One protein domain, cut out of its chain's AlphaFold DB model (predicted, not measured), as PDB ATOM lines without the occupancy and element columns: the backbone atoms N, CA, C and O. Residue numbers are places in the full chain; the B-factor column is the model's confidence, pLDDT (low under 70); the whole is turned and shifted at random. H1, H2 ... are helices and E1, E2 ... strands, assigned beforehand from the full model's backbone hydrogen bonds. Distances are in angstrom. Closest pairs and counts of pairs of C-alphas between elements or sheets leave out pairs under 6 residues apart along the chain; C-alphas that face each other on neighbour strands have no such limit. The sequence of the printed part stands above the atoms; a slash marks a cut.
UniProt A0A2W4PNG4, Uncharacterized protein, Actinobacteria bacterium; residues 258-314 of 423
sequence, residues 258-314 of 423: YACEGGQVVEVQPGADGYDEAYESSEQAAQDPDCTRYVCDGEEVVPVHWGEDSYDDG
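What this domain is: This is residues 258 to 314 of the 423 residues of an uncharacterized protein of Actinobacteria bacterium (UniProt A0A2W4PNG4). Two separate strand hairpins are set one after the other along a narrow rod, E1 and E2 in one half and E3 and E4 in the other, with the short helix H1 beside the first hairpin, on the way to the second. Beyond E1 and E2 the long link of residues 269 to 281 makes a wide loop at one end of the rod, the turn between E3 and E4 makes the other end, and the last residues, 306 to 314, fold back beside the second hairpin. The printed part has 57 residues, with one named helix and four named strands in the order E1, E2, H1, E3, E4; they form two antiparallel sheets of two strands each, and the class is mixed, helices and strands, with under half of the residues in named elements. The whole is only just loose, close to compact, with a radius of gyration of the C-alphas of 12.7 A and spans of 45 by 16 by 16 A.

How they stand to each other: Begin at the first printed residue, where E1, residues 258 to 260, forms a hairpin with E2, residues 265 to 268. Their directions stand at 133 degrees, and N 259 and O 266 are within hydrogen-bond range at 2.9 A, as are N 266 and O 259 at 2.9 A. Go on to H1, residues 282 to 286, in which every O i to N i+4 pair is within hydrogen-bond range. Its closest C-alphas to E1 are those of Ser 282 and Tyr 258, 5.5 A apart; to E2, those of Ala 285 and Val 265 are the closest, at 6.1 A. Next comes the hairpin of E3, residues 292 to 297, and E4, residues 300 to 305, antiparallel at 142 degrees. Look there for N 295 and O 302 at 2.9 A and N 304 and O 293 at 2.8 A, both within hydrogen-bond range. H1 has one pair of C-alphas within 8 A of E4, Ala 286 and His 305 at 5.8 A. E1 and E2 are each apart from E3 and E4.

Where its parts are: Find C-alpha 258 at (41.654, -30.253, -35.418); from there E1 runs 7.0 A to C-alpha 260. E2 runs 9.5 A from Val 265 to Val 268, and H1 6.0 A from Ser 282 to Ala 286. Find C-alpha 292 at (49.161, -35.474, -23.769), where E3 begins its 15.4 A to Asp 297. E4 then runs 16.1 A from Glu 300 to C-alpha 305 at (52.795, -33.514, -26.702).

The domain as a whole: The two C-alphas farthest apart are those of Gly 271 and Glu 299, at 45.1 A. The printed part has no cut. The link from E2 to H1, 13 residues, is long; those from E1 to E2, H1 to E3 and E3 to E4 are tight. The mean pLDDT of the printed part is 85.2, and no printed residue is under 70.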
ATOM      1  N   TYR A 258      40.898 -29.146 -35.984       90.56
ATOM      2  CA  TYR A 258      41.654 -30.253 -35.418       90.56
ATOM      3  C   TYR A 258      41.058 -30.655 -34.077       90.56
ATOM      4  O   TYR A 258      40.735 -29.799 -33.263       90.56
ATOM      5  N   ALA A 259      40.924 -31.946 -33.816       92.12
ATOM      6  CA  ALA A 259      40.480 -32.456 -32.524       92.12
ATOM      7  C   ALA A 259      41.488 -33.465 -31.985       92.12
ATOM      8  O   ALA A 259      42.300 -34.006 -32.737       92.12
ATOM      9  N   CYS A 260      41.429 -33.704 -30.678       89.38
ATOM     10  CA  CYS A 260      42.144 -34.809 -30.080       89.38
ATOM     11  C   CYS A 260      41.241 -36.040 -29.983       89.38
ATOM     12  O   CYS A 260      40.280 -36.051 -29.216       89.38
ATOM     13  N   GLU A 261      41.566 -37.101 -30.719       86.81
ATOM     14  CA  GLU A 261      40.851 -38.372 -30.638       86.81
ATOM     15  C   GLU A 261      41.815 -39.505 -30.294       86.81
ATOM     16  O   GLU A 261      42.747 -39.809 -31.035       86.81
ATOM     17  N   GLY A 262      41.603 -40.141 -29.138       80.62
ATOM     18  CA  GLY A 262      42.418 -41.281 -28.705       80.62
ATOM     19  C   GLY A 262      43.897 -40.946 -28.480       80.62
ATOM     20  O   GLY A 262      44.746 -41.819 -28.665       80.62
ATOM     21  N   GLY A 263      44.208 -39.702 -28.101       79.12
ATOM     22  CA  GLY A 263      45.585 -39.231 -27.964       79.12
ATOM     23  C   GLY A 263      46.273 -39.004 -29.308       79.12
ATOM     24  O   GLY A 263      47.464 -39.254 -29.443       79.12
ATOM     25  N   GLN A 264      45.536 -38.616 -30.346       79.50
ATOM     26  CA  GLN A 264      46.108 -38.199 -31.622       79.50
ATOM     27  C   GLN A 264      45.375 -36.968 -32.132       79.50
ATOM     28  O   GLN A 264      44.155 -36.865 -32.008       79.50
ATOM     29  N   VAL A 265      46.127 -36.046 -32.729       86.50
ATOM     30  CA  VAL A 265      45.536 -34.913 -33.437       86.50
ATOM     31  C   VAL A 265      44.978 -35.413 -34.765       86.50
ATOM     32  O   VAL A 265      45.714 -35.967 -35.583       86.50
ATOM     33  N   VAL A 266      43.681 -35.213 -34.975       90.50
ATOM     34  CA  VAL A 266      42.968 -35.577 -36.205       90.50
ATOM     35  C   VAL A 266      42.348 -34.343 -36.845       90.50
ATOM     36  O   VAL A 266      41.923 -33.420 -36.151       90.50
ATOM     37  N   GLU A 267      42.297 -34.319 -38.175       90.56
ATOM     38  CA  GLU A 267      41.591 -33.280 -38.927       90.56
ATOM     39  C   GLU A 267      40.079 -33.535 -38.899       90.56
ATOM     40  O   GLU A 267      39.609 -34.624 -39.236       90.56
ATOM     41  N   VAL A 268      39.315 -32.507 -38.541       88.25
ATOM     42  CA  VAL A 268      37.854 -32.510 -38.509       88.25
ATOM     43  C   VAL A 268      37.351 -31.696 -39.691       88.25
ATOM     44  O   VAL A 268      37.584 -30.490 -39.792       88.25
ATOM     45  N   GLN A 269      36.669 -32.379 -40.605       83.62
ATOM     46  CA  GLN A 269      36.122 -31.764 -41.808       83.62
ATOM     47  C   GLN A 269      34.866 -30.938 -41.484       83.62
ATOM     48  O   GLN A 269      34.101 -31.321 -40.589       83.62
ATOM     49  N   PRO A 270      34.605 -29.851 -42.227       76.56
ATOM     50  CA  PRO A 270      33.371 -29.085 -42.097       76.56
ATOM     51  C   PRO A 270      32.129 -29.977 -42.209       76.56
ATOM     52  O   PRO A 270      32.020 -30.812 -43.107       76.56
ATOM     53  N   GLY A 271      31.189 -29.811 -41.276       72.31
ATOM     54  CA  GLY A 271      29.959 -30.608 -41.204       72.31
ATOM     55  C   GLY A 271      30.081 -31.949 -40.472       72.31
ATOM     56  O   GLY A 271      29.066 -32.624 -40.302       72.31
ATOM     57  N   ALA A 272      31.275 -32.336 -40.005       77.31
ATOM     58  CA  ALA A 272      31.420 -33.457 -39.079       77.31
ATOM     59  C   ALA A 272      30.886 -33.098 -37.678       77.31
ATOM     60  O   ALA A 272      30.967 -31.947 -37.237       77.31
ATOM     61  N   ASP A 273      30.361 -34.093 -36.958       79.56
ATOM     62  CA  ASP A 273      29.963 -33.926 -35.557       79.56
ATOM     63  C   ASP A 273      31.171 -33.453 -34.728       79.56
ATOM     64  O   ASP A 273      32.248 -34.038 -34.800       79.56
ATOM     65  N   GLY A 274      30.998 -32.380 -33.948       80.12
ATOM     66  CA  GLY A 274      32.073 -31.797 -33.131       80.12
ATOM     67  C   GLY A 274      32.957 -30.766 -33.844       80.12
ATOM     68  O   GLY A 274      33.819 -30.179 -33.198       80.12
ATOM     69  N   TYR A 275      32.723 -30.464 -35.129       82.50
ATOM     70  CA  TYR A 275      33.483 -29.440 -35.867       82.50
ATOM     71  C   TYR A 275      33.487 -28.069 -35.163       82.50
ATOM     72  O   TYR A 275      34.534 -27.440 -35.017       82.50
ATOM     73  N   ASP A 276      32.344 -27.627 -34.630       81.00
ATOM     74  CA  ASP A 276      32.242 -26.340 -33.924       81.00
ATOM     75  C   ASP A 276      33.068 -26.283 -32.623       81.00
ATOM     76  O   ASP A 276      33.444 -25.193 -32.186       81.00
ATOM     77  N   GLU A 277      33.368 -27.442 -32.029       86.62
ATOM     78  CA  GLU A 277      34.139 -27.599 -30.788       86.62
ATOM     79  C   GLU A 277      35.631 -27.885 -31.053       86.62
ATOM     80  O   GLU A 277      36.445 -27.773 -30.138       86.62
ATOM     81  N   ALA A 278      35.997 -28.217 -32.296       88.44
ATOM     82  CA  ALA A 278      37.366 -28.503 -32.711       88.44
ATOM     83  C   ALA A 278      38.246 -27.236 -32.777       88.44
ATOM     84  O   ALA A 278      37.773 -26.115 -32.983       88.44
ATOM     85  N   TYR A 279      39.554 -27.428 -32.614       89.56
ATOM     86  CA  TYR A 279      40.579 -26.390 -32.589       89.56
ATOM     87  C   TYR A 279      40.886 -25.825 -33.975       89.56
ATOM     88  O   TYR A 279      40.833 -26.526 -34.981       89.56
ATOM     89  N   GLU A 280      41.300 -24.561 -34.024       88.12
ATOM     90  CA  GLU A 280      41.638 -23.871 -35.277       88.12
ATOM     91  C   GLU A 280      43.014 -24.282 -35.832       88.12
ATOM     92  O   GLU A 280      43.346 -23.961 -36.972       88.12
ATOM     93  N   SER A 281      43.838 -24.979 -35.041       88.56
ATOM     94  CA  SER A 281      45.137 -25.490 -35.484       88.56
ATOM     95  C   SER A 281      45.524 -26.803 -34.806       88.56
ATOM     96  O   SER A 281      45.139 -27.083 -33.667       88.56
ATOM     97  N   SER A 282      46.363 -27.587 -35.488       86.38
ATOM     98  CA  SER A 282      46.926 -28.830 -34.952       86.38
ATOM     99  C   SER A 282      47.775 -28.597 -33.699       86.38
ATOM    100  O   SER A 282      47.810 -29.440 -32.811       86.38
ATOM    101  N   GLU A 283      48.439 -27.442 -33.596       86.25
ATOM    102  CA  GLU A 283      49.252 -27.054 -32.435       86.25
ATOM    103  C   GLU A 283      48.396 -26.802 -31.190       86.25
ATOM    104  O   GLU A 283      48.814 -27.126 -30.081       86.25
ATOM    105  N   GLN A 284      47.199 -26.233 -31.366       85.31
ATOM    106  CA  GLN A 284      46.241 -26.077 -30.273       85.31
ATOM    107  C   GLN A 284      45.677 -27.433 -29.848       85.31
ATOM    108  O   GLN A 284      45.643 -27.716 -28.654       85.31
ATOM    109  N   ALA A 285      45.314 -28.289 -30.808       87.50
ATOM    110  CA  ALA A 285      44.844 -29.644 -30.519       87.50
ATOM    111  C   ALA A 285      45.914 -30.501 -29.815       87.50
ATOM    112  O   ALA A 285      45.594 -31.264 -28.911       87.50
ATOM    113  N   ALA A 286      47.196 -30.340 -30.156       83.94
ATOM    114  CA  ALA A 286      48.301 -31.053 -29.506       83.94
ATOM    115  C   ALA A 286      48.516 -30.653 -28.031       83.94
ATOM    116  O   ALA A 286      49.105 -31.415 -27.264       83.94
ATOM    117  N   GLN A 287      48.047 -29.465 -27.633       83.25
ATOM    118  CA  GLN A 287      48.092 -28.980 -26.248       83.25
ATOM    119  C   GLN A 287      46.878 -29.418 -25.422       83.25
ATOM    120  O   GLN A 287      46.830 -29.139 -24.221       83.25
ATOM    121  N   ASP A 288      45.901 -30.086 -26.041       85.88
ATOM    122  CA  ASP A 288      44.782 -30.677 -25.324       85.88
ATOM    123  C   ASP A 288      45.315 -31.721 -24.313       85.88
ATOM    124  O   ASP A 288      46.168 -32.548 -24.668       85.88
ATOM    125  N   PRO A 289      44.865 -31.694 -23.043       80.62
ATOM    126  CA  PRO A 289      45.181 -32.733 -22.066       80.62
ATOM    127  C   PRO A 289      44.919 -34.154 -22.575       80.62
ATOM    128  O   PRO A 289      45.702 -35.052 -22.272       80.62
ATOM    129  N   ASP A 290      43.884 -34.346 -23.392       82.88
ATOM    130  CA  ASP A 290      43.528 -35.640 -23.977       82.88
ATOM    131  C   ASP A 290      44.532 -36.084 -25.060       82.88
ATOM    132  O   ASP A 290      44.586 -37.263 -25.417       82.88
ATOM    133  N   CYS A 291      45.372 -35.161 -25.544       85.12
ATOM    134  CA  CYS A 291      46.465 -35.389 -26.496       85.12
ATOM    135  C   CYS A 291      47.843 -35.425 -25.838       85.12
ATOM    136  O   CYS A 291      48.856 -35.519 -26.533       85.12
ATOM    137  N   THR A 292      47.905 -35.384 -24.510       86.19
ATOM    138  CA  THR A 292      49.161 -35.474 -23.769       86.19
ATOM    139  C   THR A 292      49.483 -36.931 -23.455       86.19
ATOM    140  O   THR A 292      48.656 -37.666 -22.920       86.19
ATOM    141  N   ARG A 293      50.711 -37.346 -23.762       86.25
ATOM    142  CA  ARG A 293      51.285 -38.613 -23.302       86.25
ATOM    143  C   ARG A 293      52.347 -38.353 -22.247       86.25
ATOM    144  O   ARG A 293      52.722 -37.212 -22.009       86.25
ATOM    145  N   TYR A 294      52.826 -39.402 -21.596       87.25
ATOM    146  CA  TYR A 294      53.789 -39.299 -20.505       87.25
ATOM    147  C   TYR A 294      54.966 -40.232 -20.749       87.25
ATOM    148  O   TYR A 294      54.761 -41.416 -20.976       87.25
ATOM    149  N   VAL A 295      56.195 -39.732 -20.697       91.19
ATOM    150  CA  VAL A 295      57.413 -40.552 -20.827       91.19
ATOM    151  C   VAL A 295      58.245 -40.472 -19.558       91.19
ATOM    152  O   VAL A 295      58.104 -39.540 -18.766       91.19
ATOM    153  N   CYS A 296      59.124 -41.451 -19.375       90.19
ATOM    154  CA  CYS A 296      60.100 -41.440 -18.296       90.19
ATOM    155  C   CYS A 296      61.381 -40.734 -18.745       90.19
ATOM    156  O   CYS A 296      62.064 -41.215 -19.650       90.19
ATOM    157  N   ASP A 297      61.727 -39.635 -18.079       87.81
ATOM    158  CA  ASP A 297      63.052 -39.018 -18.150       87.81
ATOM    159  C   ASP A 297      63.807 -39.332 -16.849       87.81
ATOM    160  O   ASP A 297      63.665 -38.667 -15.819       87.81
ATOM    161  N   GLY A 298      64.549 -40.441 -16.866       85.56
ATOM    162  CA  GLY A 298      65.168 -40.999 -15.667       85.56
ATOM    163  C   GLY A 298      64.123 -41.520 -14.675       85.56
ATOM    164  O   GLY A 298      63.438 -42.495 -14.965       85.56
ATOM    165  N   GLU A 299      64.032 -40.883 -13.505       85.38
ATOM    166  CA  GLU A 299      63.079 -41.229 -12.432       85.38
ATOM    167  C   GLU A 299      61.810 -40.348 -12.450       85.38
ATOM    168  O   GLU A 299      60.938 -40.505 -11.594       85.38
ATOM    169  N   GLU A 300      61.705 -39.394 -13.382       88.75
ATOM    170  CA  GLU A 300      60.595 -38.440 -13.460       88.75
ATOM    171  C   GLU A 300      59.668 -38.746 -14.643       88.75
ATOM    172  O   GLU A 300      60.115 -39.035 -15.754       88.75
ATOM    173  N   VAL A 301      58.358 -38.655 -14.399       90.31
ATOM    174  CA  VAL A 301      57.330 -38.723 -15.443       90.31
ATOM    175  C   VAL A 301      57.139 -37.324 -16.021       90.31
ATOM    176  O   VAL A 301      56.680 -36.423 -15.313       90.31
ATOM    177  N   VAL A 302      57.441 -37.142 -17.303       91.69
ATOM    178  CA  VAL A 302      57.287 -35.859 -18.002       91.69
ATOM    179  C   VAL A 302      56.193 -35.946 -19.072       91.69
ATOM    180  O   VAL A 302      56.118 -36.948 -19.788       91.69
ATOM    181  N   PRO A 303      55.310 -34.935 -19.184       88.88
ATOM    182  CA  PRO A 303      54.332 -34.885 -20.260       88.88
ATOM    183  C   PRO A 303      55.032 -34.594 -21.591       88.88
ATOM    184  O   PRO A 303      55.935 -33.761 -21.650       88.88
ATOM    185  N   VAL A 304      54.584 -35.261 -22.645       89.06
ATOM    186  CA  VAL A 304      55.009 -35.054 -24.030       89.06
ATOM    187  C   VAL A 304      53.787 -34.854 -24.907       89.06
ATOM    188  O   VAL A 304      52.755 -35.515 -24.741       89.06
ATOM    189  N   HIS A 305      53.898 -33.915 -25.835       86.69
ATOM    190  CA  HIS A 305      52.795 -33.514 -26.702       86.69
ATOM    191  C   HIS A 305      52.921 -34.130 -28.090       86.69
ATOM    192  O   HIS A 305      54.006 -34.505 -28.541       86.69
ATOM    193  N   TRP A 306      51.785 -34.252 -28.775       78.44
ATOM    194  CA  TRP A 306      51.746 -34.808 -30.122       78.44
ATOM    195  C   TRP A 306      52.666 -34.009 -31.060       78.44
ATOM    196  O   TRP A 306      52.599 -32.781 -31.109       78.44
ATOM    197  N   GLY A 307      53.527 -34.714 -31.798       77.31
ATOM    198  CA  GLY A 307      54.547 -34.121 -32.671       77.31
ATOM    199  C   GLY A 307      55.952 -34.033 -32.059       77.31
ATOM    200  O   GLY A 307      56.890 -33.685 -32.774       77.31
ATOM    201  N   GLU A 308      56.121 -34.369 -30.779       82.06
ATOM    202  CA  GLU A 308      57.442 -34.544 -30.164       82.06
ATOM    203  C   GLU A 308      58.005 -35.950 -30.442       82.06
ATOM    204  O   GLU A 308      57.259 -36.929 -30.473       82.06
ATOM    205  N   ASP A 309      59.327 -36.069 -30.624       86.69
ATOM    206  CA  ASP A 309      59.995 -37.325 -31.029       86.69
ATOM    207  C   ASP A 309      59.743 -38.500 -30.062       86.69
ATOM    208  O   ASP A 309      59.791 -39.660 -30.461       86.69
ATOM    209  N   SER A 310      59.477 -38.208 -28.788       85.12
ATOM    210  CA  SER A 310      59.230 -39.182 -27.719       85.12
ATOM    211  C   SER A 310      57.748 -39.534 -27.531       85.12
ATOM    212  O   SER A 310      57.418 -40.350 -26.673       85.12
ATOM    213  N   TYR A 311      56.837 -38.944 -28.313       83.94
ATOM    214  CA  TYR A 311      55.393 -39.121 -28.136       83.94
ATOM    215  C   TYR A 311      54.923 -40.569 -28.328       83.94
ATOM    216  O   TYR A 311      54.088 -41.078 -27.572       83.94
ATOM    217  N   ASP A 312      55.472 -41.257 -29.330       84.12
ATOM    218  CA  ASP A 312      55.081 -42.632 -29.659       84.12
ATOM    219  C   ASP A 312      55.466 -43.629 -28.555       84.12
ATOM    220  O   ASP A 312      54.752 -44.615 -28.347       84.12
ATOM    221  N   ASP A 313      56.515 -43.314 -27.791       85.38
ATOM    222  CA  ASP A 313      57.004 -44.095 -26.652       85.38
ATOM    223  C   ASP A 313      56.278 -43.753 -25.333       85.38
ATOM    224  O   ASP A 313      56.519 -44.382 -24.301       85.38
ATOM    225  N   GLY A 314      55.385 -42.756 -25.348       84.38
ATOM    226  CA  GLY A 314      54.682 -42.265 -24.169       84.38
ATOM    227  C   GLY A 314      53.480 -43.106 -23.733       84.38
ATOM    228  O   GLY A 314      52.690 -43.605 -24.537       84.38
TER     229      GLY A 314